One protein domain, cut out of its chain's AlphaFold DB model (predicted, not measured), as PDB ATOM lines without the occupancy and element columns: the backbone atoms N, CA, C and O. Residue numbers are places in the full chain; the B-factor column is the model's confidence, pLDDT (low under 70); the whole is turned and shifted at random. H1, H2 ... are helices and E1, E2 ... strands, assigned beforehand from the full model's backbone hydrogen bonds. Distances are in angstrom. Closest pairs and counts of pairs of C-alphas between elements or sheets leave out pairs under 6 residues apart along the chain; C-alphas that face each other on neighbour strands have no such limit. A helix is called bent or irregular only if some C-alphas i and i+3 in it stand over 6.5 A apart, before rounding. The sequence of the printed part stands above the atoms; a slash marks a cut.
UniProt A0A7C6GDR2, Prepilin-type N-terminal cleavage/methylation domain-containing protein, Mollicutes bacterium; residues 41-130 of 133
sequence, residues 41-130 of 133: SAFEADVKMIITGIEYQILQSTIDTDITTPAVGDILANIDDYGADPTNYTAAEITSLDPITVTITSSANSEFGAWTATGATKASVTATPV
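This is residues 41 to 130 of the 133 residues of the protein "Prepilin-type N-terminal cleavage/methylation domain-containing protein" of Mollicutes bacterium (UniProt A0A7C6GDR2). A long helix, H1, runs slantwise over one face of a three-stranded antiparallel sheet, and short H2 stands up from the same face at the E1 side. The 90 printed residues, mixed in class, run H1, H2, E1, E2, E3; the sheet E1 - E2 - E3 is a meander, each strand the antiparallel neighbour of the one before. The whole is compact, radius of gyration of the C-alphas 12.4 A, spanning 38 by 24 by 19 A.

H1, residues 41 to 61, touches irregular H2, residues 76 to 82, with its residues 49 to 57 alone, about perpendicular at 77 degrees; the closest C-alphas, Gly 53 and Tyr 82, are 4.3 A apart. In H2, C-alphas 77 and 80 are 8.0 A apart. Every O i to N i+4 pair is within hydrogen-bond range in H1, 0 of 3 in H2, with 2 of 4 O i to N i+3. Between E1, residues 89 to 97, and E2, residues 100 to 106, find N 93 and O 103 at 2.9 A; between E2 and E3, residues 115 to 120, N 104 and O 117 at 2.9 A.

Find C-alpha 41 at (131.443, 95.876, 82.803); H1 runs 30.4 A. E1 spans 20.6 A, and E3 ends at C-alpha 120 (130.018, 108.923, 86.521).

The printed part has no cut; H1 to H2 is a long link, and no printed residue is under 70 in pLDDT.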
ATOM      1  N   SER A  41     131.663  95.260  84.117       96.94
ATOM      2  CA  SER A  41     131.443  95.876  82.803       96.94
ATOM      3  C   SER A  41     129.961  96.060  82.477       96.94
ATOM      4  O   SER A  41     129.606  97.067  81.872       96.94
ATOM      5  N   ALA A  42     129.104  95.119  82.877       97.00
ATOM      6  CA  ALA A  42     127.661  95.234  82.693       97.00
ATOM      7  C   ALA A  42     127.080  96.407  83.499       97.00
ATOM      8  O   ALA A  42     126.362  97.220  82.930       97.00
ATOM      9  N   PHE A  43     127.477  96.570  84.764       97.62
ATOM     10  CA  PHE A  43     127.082  97.728  85.571       97.62
ATOM     11  C   PHE A  43     127.570  99.053  84.975       97.62
ATOM     12  O   PHE A  43     126.807 100.005  84.869       97.62
ATOM     13  N   GLU A  44     128.829  99.124  84.529       97.69
ATOM     14  CA  GLU A  44     129.348 100.336  83.879       97.69
ATOM     15  C   GLU A  44     128.578 100.685  82.598       97.69
ATOM     16  O   GLU A  44     128.405 101.864  82.283       97.69
ATOM     17  N   ALA A  45     128.125  99.676  81.851       97.19
ATOM     18  CA  ALA A  45     127.289  99.867  80.675       97.19
ATOM     19  C   ALA A  45     125.878 100.345  81.048       97.19
ATOM     20  O   ALA A  45     125.379 101.271  80.409       97.19
ATOM     21  N   ASP A  46     125.275  99.780  82.095       97.44
ATOM     22  CA  ASP A  46     123.938 100.163  82.557       97.44
ATOM     23  C   ASP A  46     123.918 101.610  83.066       97.44
ATOM     24  O   ASP A  46     123.080 102.409  82.662       97.44
ATOM     25  N   VAL A  47     124.940 102.021  83.823       97.69
ATOM     26  CA  VAL A  47     125.102 103.420  84.250       97.69
ATOM     27  C   VAL A  47     125.237 104.367  83.049       97.69
ATOM     28  O   VAL A  47     124.646 105.445  83.046       97.69
ATOM     29  N   LYS A  48     125.965 103.984  81.990       97.25
ATOM     30  CA  LYS A  48     126.020 104.789  80.750       97.25
ATOM     31  C   LYS A  48     124.664 104.880  80.057       97.25
ATOM     32  O   LYS A  48     124.353 105.922  79.473       97.25
ATOM     33  N   MET A  49     123.882 103.804  80.096       97.00
ATOM     34  CA  MET A  49     122.527 103.786  79.555       97.00
ATOM     35  C   MET A  49     121.617 104.725  80.347       97.00
ATOM     36  O   MET A  49     120.978 105.564  79.722       97.00
ATOM     37  N   ILE A  50     121.667 104.691  81.683       97.00
ATOM     38  CA  ILE A  50     120.935 105.620  82.562       97.00
ATOM     39  C   ILE A  50     121.277 107.074  82.217       97.00
ATOM     40  O   ILE A  50     120.384 107.881  81.982       97.00
ATOM     41  N   ILE A  51     122.567 107.415  82.101       97.19
ATOM     42  CA  ILE A  51     123.003 108.773  81.720       97.19
ATOM     43  C   ILE A  51     122.437 109.173  80.350       97.19
ATOM     44  O   ILE A  51     121.992 110.302  80.164       97.19
ATOM     45  N   THR A  52     122.421 108.243  79.393       96.81
ATOM     46  CA  THR A  52     121.845 108.485  78.062       96.81
ATOM     47  C   THR A  52     120.321 108.654  78.125       96.81
ATOM     48  O   THR A  52     119.773 109.486  77.405       96.81
ATOM     49  N   GLY A  53     119.635 107.915  78.999       96.06
ATOM     50  CA  GLY A  53     118.209 108.080  79.280       96.06
ATOM     51  C   GLY A  53     117.900 109.458  79.867       96.06
ATOM     52  O   GLY A  53     116.977 110.127  79.406       96.06
ATOM     53  N   ILE A  54     118.723 109.928  80.809       96.00
ATOM     54  CA  ILE A  54     118.615 111.276  81.387       96.00
ATOM     55  C   ILE A  54     118.798 112.340  80.296       96.00
ATOM     56  O   ILE A  54     117.957 113.228  80.166       96.00
ATOM     57  N   GLU A  55     119.848 112.235  79.469       94.94
ATOM     58  CA  GLU A  55     120.064 113.130  78.316       94.94
ATOM     59  C   GLU A  55     118.833 113.179  77.407       94.94
ATOM     60  O   GLU A  55     118.379 114.252  77.005       94.94
ATOM     61  N   TYR A  56     118.275 112.011  77.093       94.38
ATOM     62  CA  TYR A  56     117.115 111.895  76.226       94.38
ATOM     63  C   TYR A  56     115.864 112.539  76.839       94.38
ATOM     64  O   TYR A  56     115.144 113.250  76.136       94.38
ATOM     65  N   GLN A  57     115.609 112.350  78.136       94.19
ATOM     66  CA  GLN A  57     114.457 112.956  78.809       94.19
ATOM     67  C   GLN A  57     114.596 114.480  78.928       94.19
ATOM     68  O   GLN A  57     113.620 115.195  78.701       94.19
ATOM     69  N   ILE A  58     115.807 115.002  79.171       93.50
ATOM     70  CA  ILE A  58     116.070 116.451  79.127       93.50
ATOM     71  C   ILE A  58     115.701 117.001  77.749       93.50
ATOM     72  O   ILE A  58     114.912 117.941  77.667       93.50
ATOM     73  N   LEU A  59     116.210 116.393  76.671       93.25
ATOM     74  CA  LEU A  59     115.915 116.827  75.304       93.25
ATOM     75  C   LEU A  59     114.413 116.778  74.999       93.25
ATOM     76  O   LEU A  59     113.880 117.737  74.446       93.25
ATOM     77  N   GLN A  60     113.717 115.709  75.392       94.12
ATOM     78  CA  GLN A  60     112.267 115.605  75.202       94.12
ATOM     79  C   GLN A  60     111.500 116.700  75.946       94.12
ATOM     80  O   GLN A  60     110.621 117.319  75.351       94.12
ATOM     81  N   SER A  61     111.879 117.011  77.189       92.81
ATOM     82  CA  SER A  61     111.218 118.058  77.981       92.81
ATOM     83  C   SER A  61     111.375 119.472  77.400       92.81
ATOM     84  O   SER A  61     110.624 120.378  77.749       92.81
ATOM     85  N   THR A  62     112.320 119.683  76.469       91.81
ATOM     86  CA  THR A  62     112.422 120.956  75.725       91.81
ATOM     87  C   THR A  62     111.386 121.095  74.609       91.81
ATOM     88  O   THR A  62     111.134 122.205  74.143       91.81
ATOM     89  N   ILE A  63     110.807 119.978  74.166       94.12
ATOM     90  CA  ILE A  63     109.830 119.910  73.074       94.12
ATOM     91  C   ILE A  63     108.415 119.767  73.640       94.12
ATOM     92  O   ILE A  63     107.490 120.396  73.128       94.12
ATOM     93  N   ASP A  64     108.262 118.956  74.685       92.81
ATOM     94  CA  ASP A  64     106.989 118.644  75.327       92.81
ATOM     95  C   ASP A  64     107.032 119.032  76.811       92.81
ATOM     96  O   ASP A  64     107.806 118.477  77.591       92.81
ATOM     97  N   THR A  65     106.190 119.994  77.196       88.12
ATOM     98  CA  THR A  65     106.119 120.518  78.567       88.12
ATOM     99  C   THR A  65     105.417 119.584  79.545       88.12
ATOM    100  O   THR A  65     105.486 119.826  80.748       88.12
ATOM    101  N   ASP A  66     104.741 118.542  79.052       90.06
ATOM    102  CA  ASP A  66     104.082 117.543  79.897       90.06
ATOM    103  C   ASP A  66     105.070 116.462  80.383       90.06
ATOM    104  O   ASP A  66     104.756 115.691  81.291       90.06
ATOM    105  N   ILE A  67     106.288 116.423  79.822       87.75
ATOM    106  CA  ILE A  67     107.375 115.551  80.273       87.75
ATOM    107  C   ILE A  67     108.098 116.183  81.463       87.75
ATOM    108  O   ILE A  67     108.610 117.301  81.386       87.75
ATOM    109  N   THR A  68     108.219 115.424  82.554       88.44
ATOM    110  CA  THR A  68     108.998 115.830  83.727       88.44
ATOM    111  C   THR A  68     110.466 116.032  83.354       88.44
ATOM    112  O   THR A  68     111.148 115.101  82.923       88.44
ATOM    113  N   THR A  69     110.977 117.248  83.544       89.50
ATOM    114  CA  THR A  69     112.399 117.548  83.360       89.50
ATOM    115  C   THR A  69     113.226 116.905  84.481       89.50
ATOM    116  O   THR A  69     112.935 117.158  85.654       89.50
ATOM    117  N   PRO A  70     114.282 116.129  84.162       92.38
ATOM    118  CA  PRO A  70     115.214 115.625  85.167       92.38
ATOM    119  C   PRO A  70     115.827 116.757  85.995       92.38
ATOM    120  O   PRO A  70     116.235 117.787  85.456       92.38
ATOM    121  N   ALA A  71     115.928 116.548  87.305       93.44
ATOM    122  CA  ALA A  71     116.530 117.485  88.247       93.44
ATOM    123  C   ALA A  71     117.655 116.804  89.038       93.44
ATOM    124  O   ALA A  71     117.699 115.583  89.154       93.44
ATOM    125  N   VAL A  72     118.564 117.607  89.595       96.12
ATOM    126  CA  VAL A  72     119.575 117.122  90.547       96.12
ATOM    127  C   VAL A  72     118.866 116.549  91.776       96.12
ATOM    128  O   VAL A  72     117.975 117.199  92.329       96.12
ATOM    129  N   GLY A  73     119.278 115.360  92.208       96.19
ATOM    130  CA  GLY A  73     118.701 114.665  93.354       96.19
ATOM    131  C   GLY A  73     118.521 113.166  93.138       96.19
ATOM    132  O   GLY A  73     118.996 112.594  92.153       96.19
ATOM    133  N   ASP A  74     117.852 112.541  94.107       96.12
ATOM    134  CA  ASP A  74     117.544 111.112  94.102       96.12
ATOM    135  C   ASP A  74     116.563 110.775  92.975       96.12
ATOM    136  O   ASP A  74     115.484 111.362  92.861       96.12
ATOM    137  N   ILE A  75     116.958 109.812  92.152       95.75
ATOM    138  CA  ILE A  75     116.186 109.296  91.027       95.75
ATOM    139  C   ILE A  75     115.836 107.819  91.199       95.75
ATOM    140  O   ILE A  75     115.230 107.248  90.302       95.75
ATOM    141  N   LEU A  76     116.186 107.179  92.322       95.56
ATOM    142  CA  LEU A  76     116.016 105.734  92.503       95.56
ATOM    143  C   LEU A  76     114.571 105.271  92.278       95.56
ATOM    144  O   LEU A  76     114.346 104.220  91.685       95.56
ATOM    145  N   ALA A  77     113.598 106.066  92.729       93.44
ATOM    146  CA  ALA A  77     112.179 105.751  92.590       93.44
ATOM    147  C   ALA A  77     111.660 105.809  91.143       93.44
ATOM    148  O   ALA A  77     110.621 105.216  90.877       93.44
ATOM    149  N   ASN A  78     112.363 106.513  90.248       93.62
ATOM    150  CA  ASN A  78     111.970 106.724  88.850       93.62
ATOM    151  C   ASN A  78     113.109 106.335  87.889       93.62
ATOM    152  O   ASN A  78     113.238 106.883  86.799       93.62
ATOM    153  N   ILE A  79     114.018 105.451  88.311       94.69
ATOM    154  CA  ILE A  79     115.195 105.100  87.503       94.69
ATOM    155  C   ILE A  79     114.809 104.299  86.243       94.69
ATOM    156  O   ILE A  79     115.564 104.250  85.271       94.69
ATOM    157  N   ASP A  80     113.612 103.716  86.247       95.25
ATOM    158  CA  ASP A  80     112.967 103.045  85.122       95.25
ATOM    159  C   ASP A  80     112.589 103.995  83.986       95.25
ATOM    160  O   ASP A  80     112.693 103.597  82.822       95.25
ATOM    161  N   ASP A  81     112.311 105.270  84.278       93.69
ATOM    162  CA  ASP A  81     112.151 106.308  83.249       93.69
ATOM    163  C   ASP A  81     113.438 106.499  82.419       93.69
ATOM    164  O   ASP A  81     113.397 106.960  81.275       93.69
ATOM    165  N   TYR A  82     114.589 106.098  82.971       94.31
ATOM    166  CA  TYR A  82     115.905 106.151  82.327       94.31
ATOM    167  C   TYR A  82     116.369 104.799  81.769       94.31
ATOM    168  O   TYR A  82     117.520 104.669  81.346       94.31
ATOM    169  N   GLY A  83     115.478 103.804  81.726       92.25
ATOM    170  CA  GLY A  83     115.730 102.502  81.111       92.25
ATOM    171  C   GLY A  83     116.423 101.479  82.010       92.25
ATOM    172  O   GLY A  83     116.896 100.469  81.493       92.25
ATOM    173  N   ALA A  84     116.487 101.715  83.322       95.00
ATOM    174  CA  ALA A  84     117.089 100.796  84.286       95.00
ATOM    175  C   ALA A  84     116.044 100.086  85.159       95.00
ATOM    176  O   ALA A  84     114.997 100.637  85.476       95.00
ATOM    177  N   ASP A  85     116.343  98.863  85.597       94.75
ATOM    178  CA  ASP A  85     115.492  98.151  86.556       94.75
ATOM    179  C   ASP A  85     115.808  98.619  87.995       94.75
ATOM    180  O   ASP A  85     116.916  98.354  88.480       94.75
ATOM    181  N   PRO A  86     114.872  99.266  88.721       93.38
ATOM    182  CA  PRO A  86     115.110  99.772  90.077       93.38
ATOM    183  C   PRO A  86     115.512  98.683  91.078       93.38
ATOM    184  O   PRO A  86     116.188  98.976  92.063       93.38
ATOM    185  N   THR A  87     115.154  97.417  90.841       94.00
ATOM    186  CA  THR A  87     115.490  96.304  91.745       94.00
ATOM    187  C   THR A  87     116.989  96.004  91.797       94.00
ATOM    188  O   THR A  87     117.481  95.429  92.775       94.00
ATOM    189  N   ASN A  88     117.738  96.441  90.782       95.38
ATOM    190  CA  ASN A  88     119.185  96.292  90.724       95.38
ATOM    191  C   ASN A  88     119.939  97.345  91.552       95.38
ATOM    192  O   ASN A  88     121.150  97.198  91.738       95.38
ATOM    193  N   TYR A  89     119.267  98.371  92.087       96.00
ATOM    194  CA  TYR A  89     119.902  99.551  92.678       96.00
ATOM    195  C   TYR A  89     119.493  99.789  94.134       96.00
ATOM    196  O   TYR A  89     118.411  99.423  94.576       96.00
ATOM    197  N   THR A  90     120.400 100.388  94.906       96.38
ATOM    198  CA  THR A  90     120.151 100.816  96.299       96.38
ATOM    199  C   THR A  90     120.270 102.321  96.484       96.38
ATOM    200  O   THR A  90     119.718 102.857  97.439       96.38
ATOM    201  N   ALA A  91     120.968 103.003  95.574       96.00
ATOM    202  CA  ALA A  91     121.012 104.454  95.490       96.00
ATOM    203  C   ALA A  91     121.232 104.866  94.033       96.00
ATOM    204  O   ALA A  91     122.025 104.235  93.326       96.00
ATOM    205  N   ALA A  92     120.559 105.926  93.600       97.06
ATOM    206  CA  ALA A  92     120.766 106.524  92.294       97.06
ATOM    207  C   ALA A  92     120.508 108.026  92.380       97.06
ATOM    208  O   ALA A  92     119.406 108.445  92.708       97.06
ATOM    209  N   GLU A  93     121.520 108.837  92.097       97.38
ATOM    210  CA  GLU A  93     121.450 110.287  92.252       97.38
ATOM    211  C   GLU A  93     122.058 110.991  91.039       97.38
ATOM    212  O   GLU A  93     123.161 110.654  90.597       97.38
ATOM    213  N   ILE A  94     121.366 112.008  90.530       97.25
ATOM    214  CA  ILE A  94     121.942 112.984  89.602       97.25
ATOM    215  C   ILE A  94     122.644 114.051  90.436       97.25
ATOM    216  O   ILE A  94     121.991 114.754  91.200       97.25
ATOM    217  N   THR A  95     123.957 114.210  90.267       96.69
ATOM    218  CA  THR A  95     124.761 115.189  91.020       96.69
ATOM    219  C   THR A  95     125.022 116.482  90.242       96.69
ATOM    220  O   THR A  95     125.304 117.515  90.842       96.69
ATOM    221  N   SER A  96     124.950 116.450  88.909       94.88
ATOM    222  CA  SER A  96     125.017 117.631  88.034       94.88
ATOM    223  C   SER A  96     124.291 117.346  86.719       94.88
ATOM    224  O   SER A  96     124.238 116.193  86.298       94.88
ATOM    225  N   LEU A  97     123.762 118.386  86.067       92.69
ATOM    226  CA  LEU A  97     123.124 118.312  84.745       92.69
ATOM    227  C   LEU A  97     123.970 118.947  83.626       92.69
ATOM    228  O   LEU A  97     123.671 118.740  82.455       92.69
ATOM    229  N   ASP A  98     125.033 119.685  83.964       90.12
ATOM    230  CA  ASP A  98     125.928 120.323  82.989       90.12
ATOM    231  C   ASP A  98     127.395 120.281  83.473       90.12
ATOM    232  O   ASP A  98     127.812 121.128  84.269       90.12
ATOM    233  N   PRO A  99     128.192 119.271  83.071       90.88
ATOM    234  CA  PRO A  99     127.785 118.060  82.354       90.88
ATOM    235  C   PRO A  99     127.003 117.089  83.257       90.88
ATOM    236  O   PRO A  99     127.180 117.084  84.481       90.88
ATOM    237  N   ILE A 100     126.184 116.218  82.651       95.25
ATOM    238  CA  ILE A 100     125.422 115.206  83.398       95.25
ATOM    239  C   ILE A 100     126.380 114.277  84.135       95.25
ATOM    240  O   ILE A 100     127.224 113.604  83.535       95.25
ATOM    241  N   THR A 101     126.229 114.265  85.452       96.56
ATOM    242  CA  THR A 101     127.045 113.493  86.378       96.56
ATOM    243  C   THR A 101     126.126 112.767  87.346       96.56
ATOM    244  O   THR A 101     125.199 113.379  87.877       96.56
ATOM    245  N   VAL A 102     126.376 111.480  87.577       97.38
ATOM    246  CA  VAL A 102     125.549 110.640  88.452       97.38
ATOM    247  C   VAL A 102     126.385 109.884  89.479       97.38
ATOM    248  O   VAL A 102     127.563 109.585  89.259       97.38
ATOM    249  N   THR A 103     125.753 109.542  90.597       97.38
ATOM    250  CA  THR A 103     126.248 108.558  91.559       97.38
ATOM    251  C   THR A 103     125.241 107.421  91.658       97.38
ATOM    252  O   THR A 103     124.114 107.625  92.093       97.38
ATOM    253  N   ILE A 104     125.639 106.219  91.240       97.06
ATOM    254  CA  ILE A 104     124.770 105.038  91.186       97.06
ATOM    255  C   ILE A 104     125.402 103.915  92.004       97.06
ATOM    256  O   ILE A 104     126.598 103.653  91.880       97.06
ATOM    257  N   THR A 105     124.606 103.233  92.822       97.19
ATOM    258  CA  THR A 105     125.039 102.099  93.647       97.19
ATOM    259  C   THR A 105     124.116 100.909  93.427       97.19
ATOM    260  O   THR A 105     122.916 100.987  93.702       97.19
ATOM    261  N   SER A 106     124.665  99.793  92.946       96.56
ATOM    262  CA  SER A 106     123.915  98.555  92.752       96.56
ATOM    263  C   SER A 106     123.689  97.805  94.067       96.56
ATOM    264  O   SER A 106     124.457  97.899  95.027       96.56
ATOM    265  N   SER A 107     122.616  97.023  94.111       94.00
ATOM    266  CA  SER A 107     122.334  96.079  95.189       94.00
ATOM    267  C   SER A 107     123.343  94.929  95.189       94.00
ATOM    268  O   SER A 107     123.761  94.447  94.135       94.00
ATOM    269  N   ALA A 108     123.678  94.407  96.372       91.38
ATOM    270  CA  ALA A 108     124.514  93.210  96.496       91.38
ATOM    271  C   ALA A 108     123.887  91.970  95.835       91.38
ATOM    272  O   ALA A 108     124.611  91.085  95.383       91.38
ATOM    273  N   ASN A 109     122.554  91.941  95.746       90.44
ATOM    274  CA  ASN A 109     121.788  90.873  95.106       90.44
ATOM    275  C   ASN A 109     121.434  91.183  93.641       90.44
ATOM    276  O   ASN A 109     120.707  90.404  93.029       90.44
ATOM    277  N   SER A 110     121.917  92.304  93.092       93.62
ATOM    278  CA  SER A 110     121.717  92.643  91.680       93.62
ATOM    279  C   SER A 110     122.422  91.649  90.761       93.62
ATOM    280  O   SER A 110     123.343  90.926  91.163       93.62
ATOM    281  N   GLU A 111     122.056  91.671  89.484       92.38
ATOM    282  CA  GLU A 111     122.744  90.897  88.447       92.38
ATOM    283  C   GLU A 111     124.230  91.278  88.280       92.38
ATOM    284  O   GLU A 111     125.051  90.460  87.847       92.38
ATOM    285  N   PHE A 112     124.599  92.486  88.715       94.25
ATOM    286  CA  PHE A 112     125.960  93.011  88.696       94.25
ATOM    287  C   PHE A 112     126.782  92.638  89.944       94.25
ATOM    288  O   PHE A 112     128.014  92.668  89.927       94.25
ATOM    289  N   GLY A 113     126.133  92.282  91.051       92.12
ATOM    290  CA  GLY A 113     126.763  92.306  92.372       92.12
ATOM    291  C   GLY A 113     126.971  93.736  92.890       92.12
ATOM    292  O   GLY A 113     126.465  94.694  92.312       92.12
ATOM    293  N   ALA A 114     127.696  93.890  93.999       93.75
ATOM    294  CA  ALA A 114     127.791  95.158  94.726       93.75
ATOM    295  C   ALA A 114     128.861  96.106  94.144       93.75
ATOM    296  O   ALA A 114     130.051  95.981  94.453       93.75
ATOM    297  N   TRP A 115     128.429  97.092  93.356       95.88
ATOM    298  CA  TRP A 115     129.272  98.123  92.750       95.88
ATOM    299  C   TRP A 115     128.703  99.524  92.974       95.88
ATOM    300  O   TRP A 115     127.497  99.720  93.092       95.88
ATOM    301  N   THR A 116     129.583 100.517  93.012       96.88
ATOM    302  CA  THR A 116     129.224 101.931  93.007       96.88
ATOM    303  C   THR A 116     130.044 102.672  91.960       96.88
ATOM    304  O   THR A 116     131.244 102.425  91.791       96.88
ATOM    305  N   ALA A 117     129.381 103.555  91.224       97.06
ATOM    306  CA  ALA A 117     129.994 104.486  90.295       97.06
ATOM    307  C   ALA A 117     129.695 105.900  90.793       97.06
ATOM    308  O   ALA A 117     128.545 106.333  90.777       97.06
ATOM    309  N   THR A 118     130.726 106.604  91.246       96.19
ATOM    310  CA  THR A 118     130.627 107.972  91.770       96.19
ATOM    311  C   THR A 118     131.180 108.952  90.749       96.19
ATOM    312  O   THR A 118     132.242 108.711  90.176       96.19
ATOM    313  N   GLY A 119     130.481 110.068  90.528       94.94
ATOM    314  CA  GLY A 119     130.920 111.073  89.556       94.94
ATOM    315  C   GLY A 119     130.933 110.544  88.117       94.94
ATOM    316  O   GLY A 119     131.754 110.967  87.304       94.94
ATOM    317  N   ALA A 120     130.072 109.572  87.817       96.31
ATOM    318  CA  ALA A 120     130.018 108.923  86.521       96.31
ATOM    319  C   ALA A 120     129.459 109.877  85.464       96.31
ATOM    320  O   ALA A 120     128.461 110.559  85.690       96.31
ATOM    321  N   THR A 121     130.094 109.890  84.294       96.06
ATOM    322  CA  THR A 121     129.667 110.657  83.119       96.06
ATOM    323  C   THR A 121     129.571 109.726  81.915       96.06
ATOM    324  O   THR A 121     130.122 108.622  81.911       96.06
ATOM    325  N   LYS A 122     128.921 110.172  80.837       93.00
ATOM    326  CA  LYS A 122     128.832 109.390  79.592       93.00
ATOM    327  C   LYS A 122     130.206 108.985  79.042       93.00
ATOM    328  O   LYS A 122     130.364 107.891  78.498       93.00
ATOM    329  N   ALA A 123     131.206 109.855  79.200       92.50
ATOM    330  CA  ALA A 123     132.571 109.613  78.741       92.50
ATOM    331  C   ALA A 123     133.327 108.620  79.635       92.50
ATOM    332  O   ALA A 123     134.138 107.836  79.139       92.50
ATOM    333  N   SER A 124     133.057 108.629  80.942       93.25
ATOM    334  CA  SER A 124     133.778 107.815  81.915       93.25
ATOM    335  C   SER A 124     132.863 107.312  83.023       93.25
ATOM    336  O   SER A 124     132.347 108.087  83.828       93.25
ATOM    337  N   VAL A 125     132.757 105.990  83.116       96.06
ATOM    338  CA  VAL A 125     132.157 105.296  84.255       96.06
ATOM    339  C   VAL A 125     133.216 104.360  84.810       96.06
ATOM    340  O   VAL A 125     133.891 103.672  84.046       96.06
ATOM    341  N   THR A 126     133.405 104.378  86.123       95.00
ATOM    342  CA  THR A 126     134.350 103.499  86.811       95.00
ATOM    343  C   THR A 126     133.640 102.872  87.990       95.00
ATOM    344  O   THR A 126     133.241 103.569  88.922       95.00
ATOM    345  N   ALA A 127     133.469 101.558  87.932       95.25
ATOM    346  CA  ALA A 127     132.841 100.806  88.998       95.25
ATOM    347  C   ALA A 127     133.854 100.455  90.092       95.25
ATOM    348  O   ALA A 127     134.899  99.845  89.843       95.25
ATOM    349  N   THR A 128     133.509 100.801  91.325       94.19
ATOM    350  CA  THR A 128     134.263 100.461  92.533       94.19
ATOM    351  C   THR A 128     133.425  99.539  93.421       94.19
ATOM    352  O   THR A 128     132.200  99.649  93.408       94.19
ATOM    353  N   PRO A 129     134.021  98.566  94.136       91.38
ATOM    354  CA  PRO A 129     133.254  97.687  95.017       91.38
ATOM    355  C   PRO A 129     132.528  98.497  96.092       91.38
ATOM    356  O   PRO A 129     133.120  99.413  96.664       91.38
ATOM    357  N   VAL A 130     131.282  98.138  96.412       87.38
ATOM    358  CA  VAL A 130     130.589  98.750  97.557       87.38
ATOM    359  C   VAL A 130     131.306  98.322  98.829       87.38
ATOM    360  O   VAL A 130     131.279  97.153  99.213       87.38
TER     361      VAL A 130